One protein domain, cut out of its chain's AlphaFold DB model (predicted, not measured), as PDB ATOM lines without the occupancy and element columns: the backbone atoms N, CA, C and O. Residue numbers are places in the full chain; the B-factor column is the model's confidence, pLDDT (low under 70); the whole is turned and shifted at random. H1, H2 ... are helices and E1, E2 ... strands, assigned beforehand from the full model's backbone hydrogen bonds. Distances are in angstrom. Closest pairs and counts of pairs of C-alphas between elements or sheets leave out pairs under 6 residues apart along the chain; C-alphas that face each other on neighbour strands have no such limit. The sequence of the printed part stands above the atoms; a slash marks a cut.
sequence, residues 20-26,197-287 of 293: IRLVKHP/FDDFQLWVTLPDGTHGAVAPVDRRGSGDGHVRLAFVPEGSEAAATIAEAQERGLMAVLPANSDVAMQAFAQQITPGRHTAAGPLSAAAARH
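This is residues 20 to 26 and 197 to 287 of the 293 residues of an uncharacterized protein of Streptomyces sp. Ag82_O1-9 (UniProt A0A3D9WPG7). A strongly twisted sheet of five short strands, E1, E5, E4, E3 and E2, makes a wall, with H1 packed across it towards the E1 and E5 end and H2 packed over its E2 and E3 end. From H2 a long loop, residues 265 to 281, leads away to the small helix H3, which is off the sheet at the far end of the longest axis from H1. The printed part has 98 residues with the named elements E1, E2, E3, E4, H1, E5, H2 and H3 along the chain; the sheet's order is E1, E5, E4, E3, E2, antiparallel throughout. The class is mixed, helices and strands, with 44 residues in named elements, under half. The whole is compact, with a radius of gyration of the C-alphas of 13.4 A and spans of 40 by 30 by 22 A.

Begin at the inner strand E4, residues 227 to 231. Beside it find E3, residues 211 to 216, antiparallel at 135 degrees, with N 228 and O 215 within hydrogen-bond range at 2.8 A. E2, residues 203 to 205, is an edge strand next to E3, with N 204 and O 212 at 2.9 A. E2, E3 and E4 form a meander, each strand the antiparallel neighbour of the one before, and both its pairs are hairpins. On the other side of E4 is E5, residues 250 to 254, with N 254 and O 227 at 2.8 A. E5 is staggered: it pairs with E4 over 253 to 254 and over 250 to 253 with the edge strand E1, residues 21 to 24, where N 23 and O 251 are 2.9 A apart. H1, residues 239 to 247, and H2, residues 259 to 264, are on one face of the sheet, giving two layers. H1 has a height over the sheet of 7.8 A and runs across the strands, at 88 degrees to E4 on the local plane; its closest C-alphas to E5 are Ala 245 and Met 251, 5.9 A. For H2 and E2 they are Val 260 and Val 204, 6.3 A. H1 and H2 are apart, and H3, residues 282 to 287, is not on the sheet. In H1, H2 and H3 every O i to N i+4 pair is within hydrogen-bond range.

Find C-alpha 21 at (20.571, 104.020, 146.251), where E1 begins; it runs 9.4 A. E2 runs 7.2 A, E3 16.8 A, E4 11.7 A and E5 12.9 A. H1 begins at C-alpha 239, (8.538, 99.090, 140.643), and runs 12.4 A; H2 runs 8.6 A. H3 runs 9.0 A to C-alpha 287 at (20.797, 82.059, 168.273).

The two C-alphas farthest apart are those of Glu 247 and Arg 286, 40.5 A. Residues 27 to 196 are not printed, and C-alphas 26 and 197 are 24.7 A apart across the cut. The link from H2 to H3 is long, 17 residues. Mean pLDDT of the printed part is 87.9; residue 20, residues 22 to 26 and residue 287 are under 70.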
ATOM      1  N   ILE A  20      16.180 105.627 147.197       65.00
ATOM      2  CA  ILE A  20      16.815 104.354 146.836       65.00
ATOM      3  C   ILE A  20      18.217 104.660 146.319       65.00
ATOM      4  O   ILE A  20      18.413 105.551 145.493       65.00
ATOM      5  N   ARG A  21      19.221 103.928 146.801       71.12
ATOM      6  CA  ARG A  21      20.571 104.020 146.251       71.12
ATOM      7  C   ARG A  21      20.712 102.978 145.153       71.12
ATOM      8  O   ARG A  21      20.727 101.783 145.439       71.12
ATOM      9  N   LEU A  22      20.875 103.430 143.914       66.31
ATOM     10  CA  LEU A  22      21.350 102.558 142.849       66.31
ATOM     11  C   LEU A  22      22.844 102.332 143.051       66.31
ATOM     12  O   LEU A  22      23.682 103.229 142.908       66.31
ATOM     13  N   VAL A  23      23.181 101.121 143.464       60.69
ATOM     14  CA  VAL A  23      24.565 100.715 143.669       60.69
ATOM     15  C   VAL A  23      24.965  99.911 142.450       60.69
ATOM     16  O   VAL A  23      24.267  98.972 142.060       60.69
ATOM     17  N   LYS A  24      26.100 100.274 141.840       54.66
ATOM     18  CA  LYS A  24      26.738  99.378 140.876       54.66
ATOM     19  C   LYS A  24      26.900  98.045 141.566       54.66
ATOM     20  O   LYS A  24      27.503  98.003 142.637       54.66
ATOM     21  N   HIS A  25      26.384  96.979 140.962       50.59
ATOM     22  CA  HIS A  25      26.828  95.661 141.365       50.59
ATOM     23  C   HIS A  25      28.362  95.723 141.395       50.59
ATOM     24  O   HIS A  25      28.965  96.113 140.383       50.59
ATOM     25  N   PRO A  26      29.019  95.415 142.532       50.38
ATOM     26  CA  PRO A  26      30.418  95.029 142.463       50.38
ATOM     27  C   PRO A  26      30.504  94.040 141.308       50.38
ATOM     28  O   PRO A  26      29.617  93.185 141.205       50.38
ATOM     29  N   PHE A 197      17.704  82.758 158.331       97.19
ATOM     30  CA  PHE A 197      17.622  82.891 159.782       97.19
ATOM     31  C   PHE A 197      16.226  83.371 160.193       97.19
ATOM     32  O   PHE A 197      15.647  84.265 159.565       97.19
ATOM     33  N   ASP A 198      15.690  82.797 161.270       96.12
ATOM     34  CA  ASP A 198      14.345  83.137 161.760       96.12
ATOM     35  C   ASP A 198      14.234  84.605 162.198       96.12
ATOM     36  O   ASP A 198      13.153  85.191 162.137       96.12
ATOM     37  N   ASP A 199      15.363  85.205 162.579       95.94
ATOM     38  CA  ASP A 199      15.472  86.590 163.034       95.94
ATOM     39  C   ASP A 199      15.651  87.622 161.902       95.94
ATOM     40  O   ASP A 199      15.737  88.817 162.184       95.94
ATOM     41  N   PHE A 200      15.689  87.198 160.633       97.56
ATOM     42  CA  PHE A 200      15.717  88.102 159.480       97.56
ATOM     43  C   PHE A 200      14.358  88.157 158.790       97.56
ATOM     44  O   PHE A 200      13.887  87.145 158.280       97.56
ATOM     45  N   GLN A 201      13.740  89.328 158.693       97.69
ATOM     46  CA  GLN A 201      12.455  89.487 158.021       97.69
ATOM     47  C   GLN A 201      12.638  89.756 156.514       97.69
ATOM     48  O   GLN A 201      12.969  90.862 156.099       97.69
ATOM     49  N   LEU A 202      12.380  88.725 155.694       96.38
ATOM     50  CA  LEU A 202      12.479  88.772 154.226       96.38
ATOM     51  C   LEU A 202      11.421  89.675 153.579       96.38
ATOM     52  O   LEU A 202      11.740  90.452 152.684       96.38
ATOM     53  N   TRP A 203      10.168  89.548 154.020       96.31
ATOM     54  CA  TRP A 203       9.025  90.283 153.479       96.31
ATOM     55  C   TRP A 203       8.722  91.499 154.346       96.31
ATOM     56  O   TRP A 203       8.475  91.371 155.547       96.31
ATOM     57  N   VAL A 204       8.732  92.673 153.734       96.12
ATOM     58  CA  VAL A 204       8.693  93.981 154.397       96.12
ATOM     59  C   VAL A 204       7.561  94.831 153.835       96.12
ATOM     60  O   VAL A 204       7.090  94.604 152.719       96.12
ATOM     61  N   THR A 205       7.121  95.813 154.612       95.19
ATOM     62  CA  THR A 205       6.189  96.846 154.157       95.19
ATOM     63  C   THR A 205       7.004  98.018 153.629       95.19
ATOM     64  O   THR A 205       7.875  98.539 154.323       95.19
ATOM     65  N   LEU A 206       6.740  98.410 152.389       91.81
ATOM     66  CA  LEU A 206       7.366  99.559 151.751       91.81
ATOM     67  C   LEU A 206       6.664 100.861 152.185       91.81
ATOM     68  O   LEU A 206       5.537 100.815 152.685       91.81
ATOM     69  N   PRO A 207       7.293 102.036 152.000       87.38
ATOM     70  CA  PRO A 207       6.715 103.311 152.437       87.38
ATOM     71  C   PRO A 207       5.384 103.686 151.769       87.38
ATOM     72  O   PRO A 207       4.601 104.428 152.353       87.38
ATOM     73  N   ASP A 208       5.108 103.152 150.579       88.06
ATOM     74  CA  ASP A 208       3.834 103.311 149.865       88.06
ATOM     75  C   ASP A 208       2.720 102.375 150.389       88.06
ATOM     76  O   ASP A 208       1.611 102.347 149.857       88.06
ATOM     77  N   GLY A 209       3.006 101.591 151.436       89.94
ATOM     78  CA  GLY A 209       2.092 100.623 152.038       89.94
ATOM     79  C   GLY A 209       2.019  99.280 151.310       89.94
ATOM     80  O   GLY A 209       1.342  98.373 151.795       89.94
ATOM     81  N   THR A 210       2.716  99.115 150.182       92.62
ATOM     82  CA  THR A 210       2.820  97.823 149.496       92.62
ATOM     83  C   THR A 210       3.808  96.891 150.206       92.62
ATOM     84  O   THR A 210       4.493  97.277 151.156       92.62
ATOM     85  N   HIS A 211       3.879  95.629 149.775       92.69
ATOM     86  CA  HIS A 211       4.783  94.635 150.355       92.69
ATOM     87  C   HIS A 211       5.838  94.202 149.346       92.69
ATOM     88  O   HIS A 211       5.501  93.831 148.225       92.69
ATOM     89  N   GLY A 212       7.100  94.200 149.763       92.56
ATOM     90  CA  GLY A 212       8.235  93.759 148.956       92.56
ATOM     91  C   GLY A 212       9.077  92.714 149.678       92.56
ATOM     92  O   GLY A 212       8.830  92.387 150.840       92.56
ATOM     93  N   ALA A 213      10.090  92.204 148.987       94.12
ATOM     94  CA  ALA A 213      11.109  91.345 149.571       94.12
ATOM     95  C   ALA A 213      12.479  92.011 149.527       94.12
ATOM     96  O   ALA A 213      12.827  92.687 148.554       94.12
ATOM     97  N   VAL A 214      13.281  91.757 150.556       94.88
ATOM     98  CA  VAL A 214      14.632  92.298 150.693       94.88
ATOM     99  C   VAL A 214      15.658  91.227 151.030       94.88
ATOM    100  O   VAL A 214      15.354  90.268 151.722       94.88
ATOM    101  N   ALA A 215      16.901  91.422 150.600       94.50
ATOM    102  CA  ALA A 215      18.040  90.606 151.012       94.50
ATOM    103  C   ALA A 215      19.108  91.483 151.684       94.50
ATOM    104  O   ALA A 215      19.282  92.630 151.261       94.50
ATOM    105  N   PRO A 216      19.857  90.985 152.685       95.31
ATOM    106  CA  PRO A 216      21.048  91.678 153.169       95.31
ATOM    107  C   PRO A 216      22.068  91.860 152.041       95.31
ATOM    108  O   PRO A 216      22.111  91.064 151.103       95.31
ATOM    109  N   VAL A 217      22.913  92.886 152.138       91.69
ATOM    110  CA  VAL A 217      24.029  93.069 151.190       91.69
ATOM    111  C   VAL A 217      25.305  92.323 151.599       91.69
ATOM    112  O   VAL A 217      26.203  92.175 150.775       91.69
ATOM    113  N   ASP A 218      25.391  91.875 152.854       91.44
ATOM    114  CA  ASP A 218      26.521  91.126 153.411       91.44
ATOM    115  C   ASP A 218      26.019  90.119 154.462       91.44
ATOM    116  O   ASP A 218      24.893  90.215 154.960       91.44
ATOM    117  N   ARG A 219      26.861  89.141 154.798       92.38
ATOM    118  CA  ARG A 219      26.577  88.045 155.728       92.38
ATOM    119  C   ARG A 219      26.088  88.549 157.089       92.38
ATOM    120  O   ARG A 219      26.591  89.540 157.624       92.38
ATOM    121  N   ARG A 220      25.157  87.809 157.702       94.25
ATOM    122  CA  ARG A 220      24.690  88.061 159.075       94.25
ATOM    123  C   ARG A 220      25.871  88.218 160.043       94.25
ATOM    124  O   ARG A 220      26.728  87.345 160.141       94.25
ATOM    125  N   GLY A 221      25.885  89.322 160.790       92.19
ATOM    126  CA  GLY A 221      26.950  89.646 161.745       92.19
ATOM    127  C   GLY A 221      28.129  90.452 161.181       92.19
ATOM    128  O   GLY A 221      28.989  90.836 161.967       92.19
ATOM    129  N   SER A 222      28.146  90.776 159.882       93.38
ATOM    130  CA  SER A 222      29.125  91.698 159.264       93.38
ATOM    131  C   SER A 222      29.086  93.113 159.853       93.38
ATOM    132  O   SER A 222      30.081  93.831 159.848       93.38
ATOM    133  N   GLY A 223      27.922  93.516 160.368       93.06
ATOM    134  CA  GLY A 223      27.644  94.881 160.790       93.06
ATOM    135  C   GLY A 223      27.115  95.780 159.672       93.06
ATOM    136  O   GLY A 223      26.776  96.930 159.958       93.06
ATOM    137  N   ASP A 224      26.992  95.276 158.441       94.31
ATOM    138  CA  ASP A 224      26.260  95.965 157.383       94.31
ATOM    139  C   ASP A 224      24.746  95.785 157.593       94.31
ATOM    140  O   ASP A 224      24.256  94.673 157.774       94.31
ATOM    141  N   GLY A 225      24.015  96.899 157.605       93.88
ATOM    142  CA  GLY A 225      22.560  96.923 157.751       93.88
ATOM    143  C   GLY A 225      21.817  97.312 156.475       93.88
ATOM    144  O   GLY A 225      20.606  97.509 156.524       93.88
ATOM    145  N   HIS A 226      22.507  97.503 155.348       94.50
ATOM    146  CA  HIS A 226      21.849  97.792 154.079       94.50
ATOM    147  C   HIS A 226      21.094  96.563 153.581       94.50
ATOM    148  O   HIS A 226      21.505  95.415 153.779       94.50
ATOM    149  N   VAL A 227      20.008  96.822 152.861       94.06
ATOM    150  CA  VAL A 227      19.229  95.774 152.209       94.06
ATOM    151  C   VAL A 227      19.052  96.076 150.733       94.06
ATOM    152  O   VAL A 227      18.788  97.213 150.346       94.06
ATOM    153  N   ARG A 228      19.185  95.057 149.892       91.81
ATOM    154  CA  ARG A 228      18.781  95.096 148.489       91.81
ATOM    155  C   ARG A 228      17.285  94.816 148.408       91.81
ATOM    156  O   ARG A 228      16.832  93.825 148.973       91.81
ATOM    157  N   LEU A 229      16.539  95.618 147.653       90.88
ATOM    158  CA  LEU A 229      15.194  95.240 147.228       90.88
ATOM    159  C   LEU A 229      15.303  94.117 146.188       90.88
ATOM    160  O   LEU A 229      15.874  94.300 145.112       90.88
ATOM    161  N   ALA A 230      14.809  92.936 146.550       89.25
ATOM    162  CA  ALA A 230      14.869  91.730 145.729       89.25
ATOM    163  C   ALA A 230      13.600  91.539 144.889       89.25
ATOM    164  O   ALA A 230      13.669  90.979 143.801       89.25
ATOM    165  N   PHE A 231      12.455  92.009 145.388       89.62
ATOM    166  CA  PHE A 231      11.178  91.969 144.684       89.62
ATOM    167  C   PHE A 231      10.250  93.073 145.187       89.62
ATOM    168  O   PHE A 231      10.198  93.338 146.389       89.62
ATOM    169  N   VAL A 232       9.476  93.659 144.275       88.69
ATOM    170  CA  VAL A 232       8.359  94.561 144.576       88.69
ATOM    171  C   VAL A 232       7.222  94.295 143.584       88.69
ATOM    172  O   VAL A 232       7.496  93.878 142.457       88.69
ATOM    173  N   PRO A 233       5.952  94.506 143.963       85.81
ATOM    174  CA  PRO A 233       4.835  94.344 143.043       85.81
ATOM    175  C   PRO A 233       4.860  95.445 141.976       85.81
ATOM    176  O   PRO A 233       5.230  96.581 142.270       85.81
ATOM    177  N   GLU A 234       4.404  95.127 140.760       81.19
ATOM    178  CA  GLU A 234       4.399  96.039 139.598       81.19
ATOM    179  C   GLU A 234       3.670  97.375 139.864       81.19
ATOM    180  O   GLU A 234       4.004  98.390 139.266       81.19
ATOM    181  N   GLY A 235       2.696  97.390 140.783       80.75
ATOM    182  CA  GLY A 235       1.957  98.595 141.180       80.75
ATOM    183  C   GLY A 235       2.577  99.411 142.322       80.75
ATOM    184  O   GLY A 235       1.956 100.376 142.755       80.75
ATOM    185  N   SER A 236       3.743  99.016 142.846       86.69
ATOM    186  CA  SER A 236       4.445  99.791 143.880       86.69
ATOM    187  C   SER A 236       5.156 101.004 143.291       86.69
ATOM    188  O   SER A 236       5.606 100.991 142.146       86.69
ATOM    189  N   GLU A 237       5.353 102.029 144.114       86.25
ATOM    190  CA  GLU A 237       6.166 103.194 143.768       86.25
ATOM    191  C   GLU A 237       7.617 102.808 143.434       86.25
ATOM    192  O   GLU A 237       8.268 103.483 142.645       86.25
ATOM    193  N   ALA A 238       8.122 101.699 143.987       84.12
ATOM    194  CA  ALA A 238       9.476 101.207 143.737       84.12
ATOM    195  C   ALA A 238       9.620 100.390 142.437       84.12
ATOM    196  O   ALA A 238      10.746 100.066 142.051       84.12
ATOM    197  N   ALA A 239       8.518 100.025 141.769       83.12
ATOM    198  CA  ALA A 239       8.538  99.090 140.643       83.12
ATOM    199  C   ALA A 239       9.384  99.591 139.467       83.12
ATOM    200  O   ALA A 239      10.248  98.860 138.978       83.12
ATOM    201  N   ALA A 240       9.186 100.848 139.057       79.25
ATOM    202  CA  ALA A 240       9.922 101.449 137.945       79.25
ATOM    203  C   ALA A 240      11.429 101.513 138.235       79.25
ATOM    204  O   ALA A 240      12.236 101.080 137.415       79.25
ATOM    205  N   THR A 241      11.810 101.955 139.438       79.12
ATOM    206  CA  THR A 241      13.219 102.025 139.848       79.12
ATOM    207  C   THR A 241      13.879 100.649 139.891       79.12
ATOM    208  O   THR A 241      15.042 100.516 139.514       79.12
ATOM    209  N   ILE A 242      13.173  99.603 140.342       79.62
ATOM    210  CA  ILE A 242      13.727  98.243 140.327       79.62
ATOM    211  C   ILE A 242      13.885  97.723 138.904       79.62
ATOM    212  O   ILE A 242      14.931  97.147 138.608       79.62
ATOM    213  N   ALA A 243      12.895  97.932 138.035       76.81
ATOM    214  CA  ALA A 243      12.989  97.532 136.635       76.81
ATOM    215  C   ALA A 243      14.187  98.209 135.950       76.81
ATOM    216  O   ALA A 243      15.013  97.531 135.343       76.81
ATOM    217  N   GLU A 244      14.362  99.518 136.144       76.12
ATOM    218  CA  GLU A 244      15.501 100.254 135.591       76.12
ATOM    219  C   GLU A 244      16.842  99.774 136.174       76.12
ATOM    220  O   GLU A 244      17.823  99.584 135.448       76.12
ATOM    221  N   ALA A 245      16.898  99.529 137.488       78.50
ATOM    222  CA  ALA A 245      18.086  98.973 138.124       78.50
ATOM    223  C   ALA A 245      18.452  97.611 137.517       78.50
ATOM    224  O   ALA A 245      19.620  97.383 137.206       78.50
ATOM    225  N   GLN A 246      17.468  96.732 137.302       75.12
ATOM    226  CA  GLN A 246      17.666  95.427 136.668       75.12
ATOM    227  C   GLN A 246      18.169  95.568 135.226       75.12
ATOM    228  O   GLN A 246      19.186  94.962 134.887       75.12
ATOM    229  N   GLU A 247      17.542  96.420 134.408       73.31
ATOM    230  CA  GLU A 247      17.966  96.687 133.023       73.31
ATOM    231  C   GLU A 247      19.409  97.209 132.937       73.31
ATOM    232  O   GLU A 247      20.163  96.856 132.030       73.31
ATOM    233  N   ARG A 248      19.826  98.025 133.911       72.12
ATOM    234  CA  ARG A 248      21.180  98.595 133.986       72.12
ATOM    235  C   ARG A 248      22.199  97.662 134.646       72.12
ATOM    236  O   ARG A 248      23.370  98.036 134.754       72.12
ATOM    237  N   GLY A 249      21.785  96.483 135.115       73.12
ATOM    238  CA  GLY A 249      22.644  95.587 135.887       73.12
ATOM    239  C   GLY A 249      23.144  96.243 137.179       73.12
ATOM    240  O   GLY A 249      24.338  96.192 137.489       73.12
ATOM    241  N   LEU A 250      22.243  96.892 137.921       80.06
ATOM    242  CA  LEU A 250      22.461  97.572 139.203       80.06
ATOM    243  C   LEU A 250      21.589  96.962 140.316       80.06
ATOM    244  O   LEU A 250      20.581  96.305 140.063       80.06
ATOM    245  N   MET A 251      21.955  97.229 141.573       81.31
ATOM    246  CA  MET A 251      21.123  96.904 142.737       81.31
ATOM    247  C   MET A 251      20.376  98.136 143.227       81.31
ATOM    248  O   MET A 251      20.997  99.167 143.497       81.31
ATOM    249  N   ALA A 252      19.074  97.989 143.457       88.12
ATOM    250  CA  ALA A 252      18.307  98.905 144.289       88.12
ATOM    251  C   ALA A 252      18.587  98.592 145.768       88.12
ATOM    252  O   ALA A 252      18.125  97.578 146.292       88.12
ATOM    253  N   VAL A 253      19.385  99.434 146.431       89.12
ATOM    254  CA  VAL A 253      19.809  99.249 147.827       89.12
ATOM    255  C   VAL A 253      19.239 100.352 148.708       89.12
ATOM    256  O   VAL A 253      19.277 101.537 148.375       89.12
ATOM    257  N   LEU A 254      18.748  99.952 149.871       89.75
ATOM    258  CA  LEU A 254      18.231 100.820 150.911       89.75
ATOM    259  C   LEU A 254      19.263 101.019 152.024       89.75
ATOM    260  O   LEU A 254      19.974 100.072 152.377       89.75
ATOM    261  N   PRO A 255      19.365 102.237 152.589       91.00
ATOM    262  CA  PRO A 255      20.300 102.515 153.663       91.00
ATOM    263  C   PRO A 255      19.885 101.801 154.949       91.00
ATOM    264  O   PRO A 255      18.700 101.559 155.196       91.00
ATOM    265  N   ALA A 256      20.871 101.520 155.801       93.31
ATOM    266  CA  ALA A 256      20.666 100.796 157.053       93.31
ATOM    267  C   ALA A 256      19.699 101.483 158.037       93.31
ATOM    268  O   ALA A 256      19.150 100.831 158.915       93.31
ATOM    269  N   ASN A 257      19.474 102.790 157.909       93.00
ATOM    270  CA  ASN A 257      18.531 103.553 158.729       93.00
ATOM    271  C   ASN A 257      17.157 103.764 158.064       93.00
ATOM    272  O   ASN A 257      16.379 104.578 158.550       93.00
ATOM    273  N   SER A 258      16.869 103.095 156.945       93.19
ATOM    274  CA  SER A 258      15.525 103.102 156.351       93.19
ATOM    275  C   SER A 258      14.552 102.266 157.182       93.19
ATOM    276  O   SER A 258      14.950 101.247 157.744       93.19
ATOM    277  N   ASP A 259      13.269 102.634 157.199       93.81
ATOM    278  CA  ASP A 259      12.226 101.865 157.897       93.81
ATOM    279  C   ASP A 259      12.187 100.399 157.443       93.81
ATOM    280  O   ASP A 259      12.036  99.491 158.258       93.81
ATOM    281  N   VAL A 260      12.427 100.161 156.152       95.25
ATOM    282  CA  VAL A 260      12.514  98.823 155.559       95.25
ATOM    283  C   VAL A 260      13.689  98.018 156.127       95.25
ATOM    284  O   VAL A 260      13.503  96.872 156.530       95.25
ATOM    285  N   ALA A 261      14.894  98.596 156.195       96.19
ATOM    286  CA  ALA A 261      16.050  97.917 156.786       96.19
ATOM    287  C   ALA A 261      15.848  97.678 158.291       96.19
ATOM    288  O   ALA A 261      16.138  96.594 158.799       96.19
ATOM    289  N   MET A 262      15.291  98.662 158.999       96.88
ATOM    290  CA  MET A 262      14.958  98.543 160.420       96.88
ATOM    291  C   MET A 262      13.944  97.427 160.681       96.88
ATOM    292  O   MET A 262      14.097  96.687 161.650       96.88
ATOM    293  N   GLN A 263      12.947  97.269 159.807       97.38
ATOM    294  CA  GLN A 263      11.992  96.164 159.858       97.38
ATOM    295  C   GLN A 263      12.682  94.820 159.588       97.38
ATOM    296  O   GLN A 263      12.533  93.891 160.380       97.38
ATOM    297  N   ALA A 264      13.467  94.726 158.510       97.88
ATOM    298  CA  ALA A 264      14.155  93.499 158.104       97.88
ATOM    299  C   ALA A 264      15.068  92.939 159.211       97.88
ATOM    300  O   ALA A 264      15.105  91.732 159.453       97.88
ATOM    301  N   PHE A 265      15.769  93.827 159.919       97.88
ATOM    302  CA  PHE A 265      16.740  93.489 160.962       97.88
ATOM    303  C   PHE A 265      16.211  93.640 162.394       97.88
ATOM    304  O   PHE A 265      16.996  93.549 163.341       97.88
ATOM    305  N   ALA A 266      14.904  93.848 162.592       96.50
ATOM    306  CA  ALA A 266      14.327  94.219 163.889       96.50
ATOM    307  C   ALA A 266      14.717  93.278 165.046       96.50
ATOM    308  O   ALA A 266      14.906  93.729 166.175       96.50
ATOM    309  N   GLN A 267      14.875  91.979 164.772       96.12
ATOM    310  CA  GLN A 267      15.255  90.973 165.774       96.12
ATOM    311  C   GLN A 267      16.778  90.779 165.903       96.12
ATOM    312  O   GLN A 267      17.254  90.184 166.871       96.12
ATOM    313  N   GLN A 268      17.559  91.314 164.964       96.00
ATOM    314  CA  GLN A 268      19.020  91.229 164.955       96.00
ATOM    315  C   GLN A 268      19.692  92.401 165.669       96.00
ATOM    316  O   GLN A 268      20.809  92.249 166.160       96.00
ATOM    317  N   ILE A 269      19.030  93.552 165.780       94.69
ATOM    318  CA  ILE A 269      19.585  94.749 166.423       94.69
ATOM    319  C   ILE A 269      19.148  94.910 167.878       94.69
ATOM    320  O   ILE A 269      18.217  94.277 168.368       94.69
ATOM    321  N   THR A 270      19.868  95.755 168.616       92.69
ATOM    322  CA  THR A 270      19.489  96.102 169.995       92.69
ATOM    323  C   THR A 270      18.267  97.029 169.980       92.69
ATOM    324  O   THR A 270      18.272  97.981 169.192       92.69
ATOM    325  N   PRO A 271      17.255  96.818 170.846       89.75
ATOM    326  CA  PRO A 271      16.116  97.725 170.959       89.75
ATOM    327  C   PRO A 271      16.550  99.184 171.147       89.75
ATOM    328  O   PRO A 271      17.477  99.468 171.904       89.75
ATOM    329  N   GLY A 272      15.884 100.106 170.450       88.44
ATOM    330  CA  GLY A 272      16.183 101.543 170.503       88.44
ATOM    331  C   GLY A 272      17.329 102.010 169.597       88.44
ATOM    332  O   GLY A 272      17.605 103.205 169.549       88.44
ATOM    333  N   ARG A 273      17.990 101.114 168.848       92.81
ATOM    334  CA  ARG A 273      18.937 101.526 167.801       92.81
ATOM    335  C   ARG A 273      18.176 102.197 166.644       92.81
ATOM    336  O   ARG A 273      17.103 101.743 166.268       92.81
ATOM    337  N   HIS A 274      18.752 103.250 166.062       94.06
ATOM    338  CA  HIS A 274      18.176 103.998 164.927       94.06
ATOM    339  C   HIS A 274      18.771 103.598 163.561       94.06
ATOM    340  O   HIS A 274      18.667 104.332 162.583       94.06
ATOM    341  N   THR A 275      19.476 102.470 163.513       95.94
ATOM    342  CA  THR A 275      20.094 101.919 162.304       95.94
ATOM    343  C   THR A 275      20.200 100.404 162.430       95.94
ATOM    344  O   THR A 275      20.433  99.887 163.525       95.94
ATOM    345  N   ALA A 276      20.059  99.703 161.311       95.81
ATOM    346  CA  ALA A 276      20.288  98.272 161.204       95.81
ATOM    347  C   ALA A 276      21.785  97.911 161.258       95.81
ATOM    348  O   ALA A 276      22.136  96.763 161.507       95.81
ATOM    349  N   ALA A 277      22.675  98.889 161.054       95.00
ATOM    350  CA  ALA A 277      24.114  98.662 161.062       95.00
ATOM    351  C   ALA A 277      24.667  98.394 162.477       95.00
ATOM    352  O   ALA A 277      24.104  98.804 163.503       95.00
ATOM    353  N   GLY A 278      25.829  97.748 162.524       92.75
ATOM    354  CA  GLY A 278      26.560  97.418 163.743       92.75
ATOM    355  C   GLY A 278      26.335  95.982 164.230       92.75
ATOM    356  O   GLY A 278      25.692  95.178 163.563       92.75
ATOM    357  N   PRO A 279      26.871  95.627 165.408       94.56
ATOM    358  CA  PRO A 279      26.885  94.244 165.864       94.56
ATOM    359  C   PRO A 279      25.474  93.729 166.158       94.56
ATOM    360  O   PRO A 279      24.586  94.508 166.543       94.56
ATOM    361  N   LEU A 280      25.327  92.405 166.049       95.31
ATOM    362  CA  LEU A 280      24.144  91.672 166.488       95.31
ATOM    363  C   LEU A 280      23.831  91.976 167.958       95.31
ATOM    364  O   LEU A 280      24.723  92.162 168.787       95.31
ATOM    365  N   SER A 281      22.546  91.972 168.296       95.06
ATOM    366  CA  SER A 281      22.097  91.964 169.683       95.06
ATOM    367  C   SER A 281      22.619  90.714 170.398       95.06
ATOM    368  O   SER A 281      22.837  89.666 169.786       95.06
ATOM    369  N   ALA A 282      22.776  90.782 171.722       91.50
ATOM    370  CA  ALA A 282      23.196  89.620 172.506       91.50
ATOM    371  C   ALA A 282      22.234  88.424 172.348       91.50
ATOM    372  O   ALA A 282      22.653  87.271 172.435       91.50
ATOM    373  N   ALA A 283      20.943  88.681 172.107       89.50
ATOM    374  CA  ALA A 283      19.964  87.637 171.816       89.50
ATOM    375  C   ALA A 283      20.230  86.980 170.454       89.50
ATOM    376  O   ALA A 283      20.379  85.760 170.391       89.50
ATOM    377  N   ALA A 284      20.386  87.781 169.400       90.44
ATOM    378  CA  ALA A 284      20.666  87.295 168.053       90.44
ATOM    379  C   ALA A 284      22.012  86.550 167.981       90.44
ATOM    380  O   ALA A 284      22.099  85.467 167.402       90.44
ATOM    381  N   ALA A 285      23.058  87.053 168.641       88.12
ATOM    382  CA  ALA A 285      24.363  86.390 168.684       88.12
ATOM    383  C   ALA A 285      24.292  84.971 169.285       88.12
ATOM    384  O   ALA A 285      24.974  84.066 168.810       88.12
ATOM    385  N   ARG A 286      23.428  84.747 170.286       81.56
ATOM    386  CA  ARG A 286      23.237  83.423 170.908       81.56
ATOM    387  C   ARG A 286      22.478  82.439 170.020       81.56
ATOM    388  O   ARG A 286      22.741  81.243 170.103       81.56
ATOM    389  N   HIS A 287      21.575  82.921 169.166       69.62
ATOM    390  CA  HIS A 287      20.797  82.059 168.273       69.62
ATOM    391  C   HIS A 287      21.642  81.396 167.175       69.62
ATOM    392  O   HIS A 287      21.324  80.281 166.788       69.62
TER     393      HIS A 287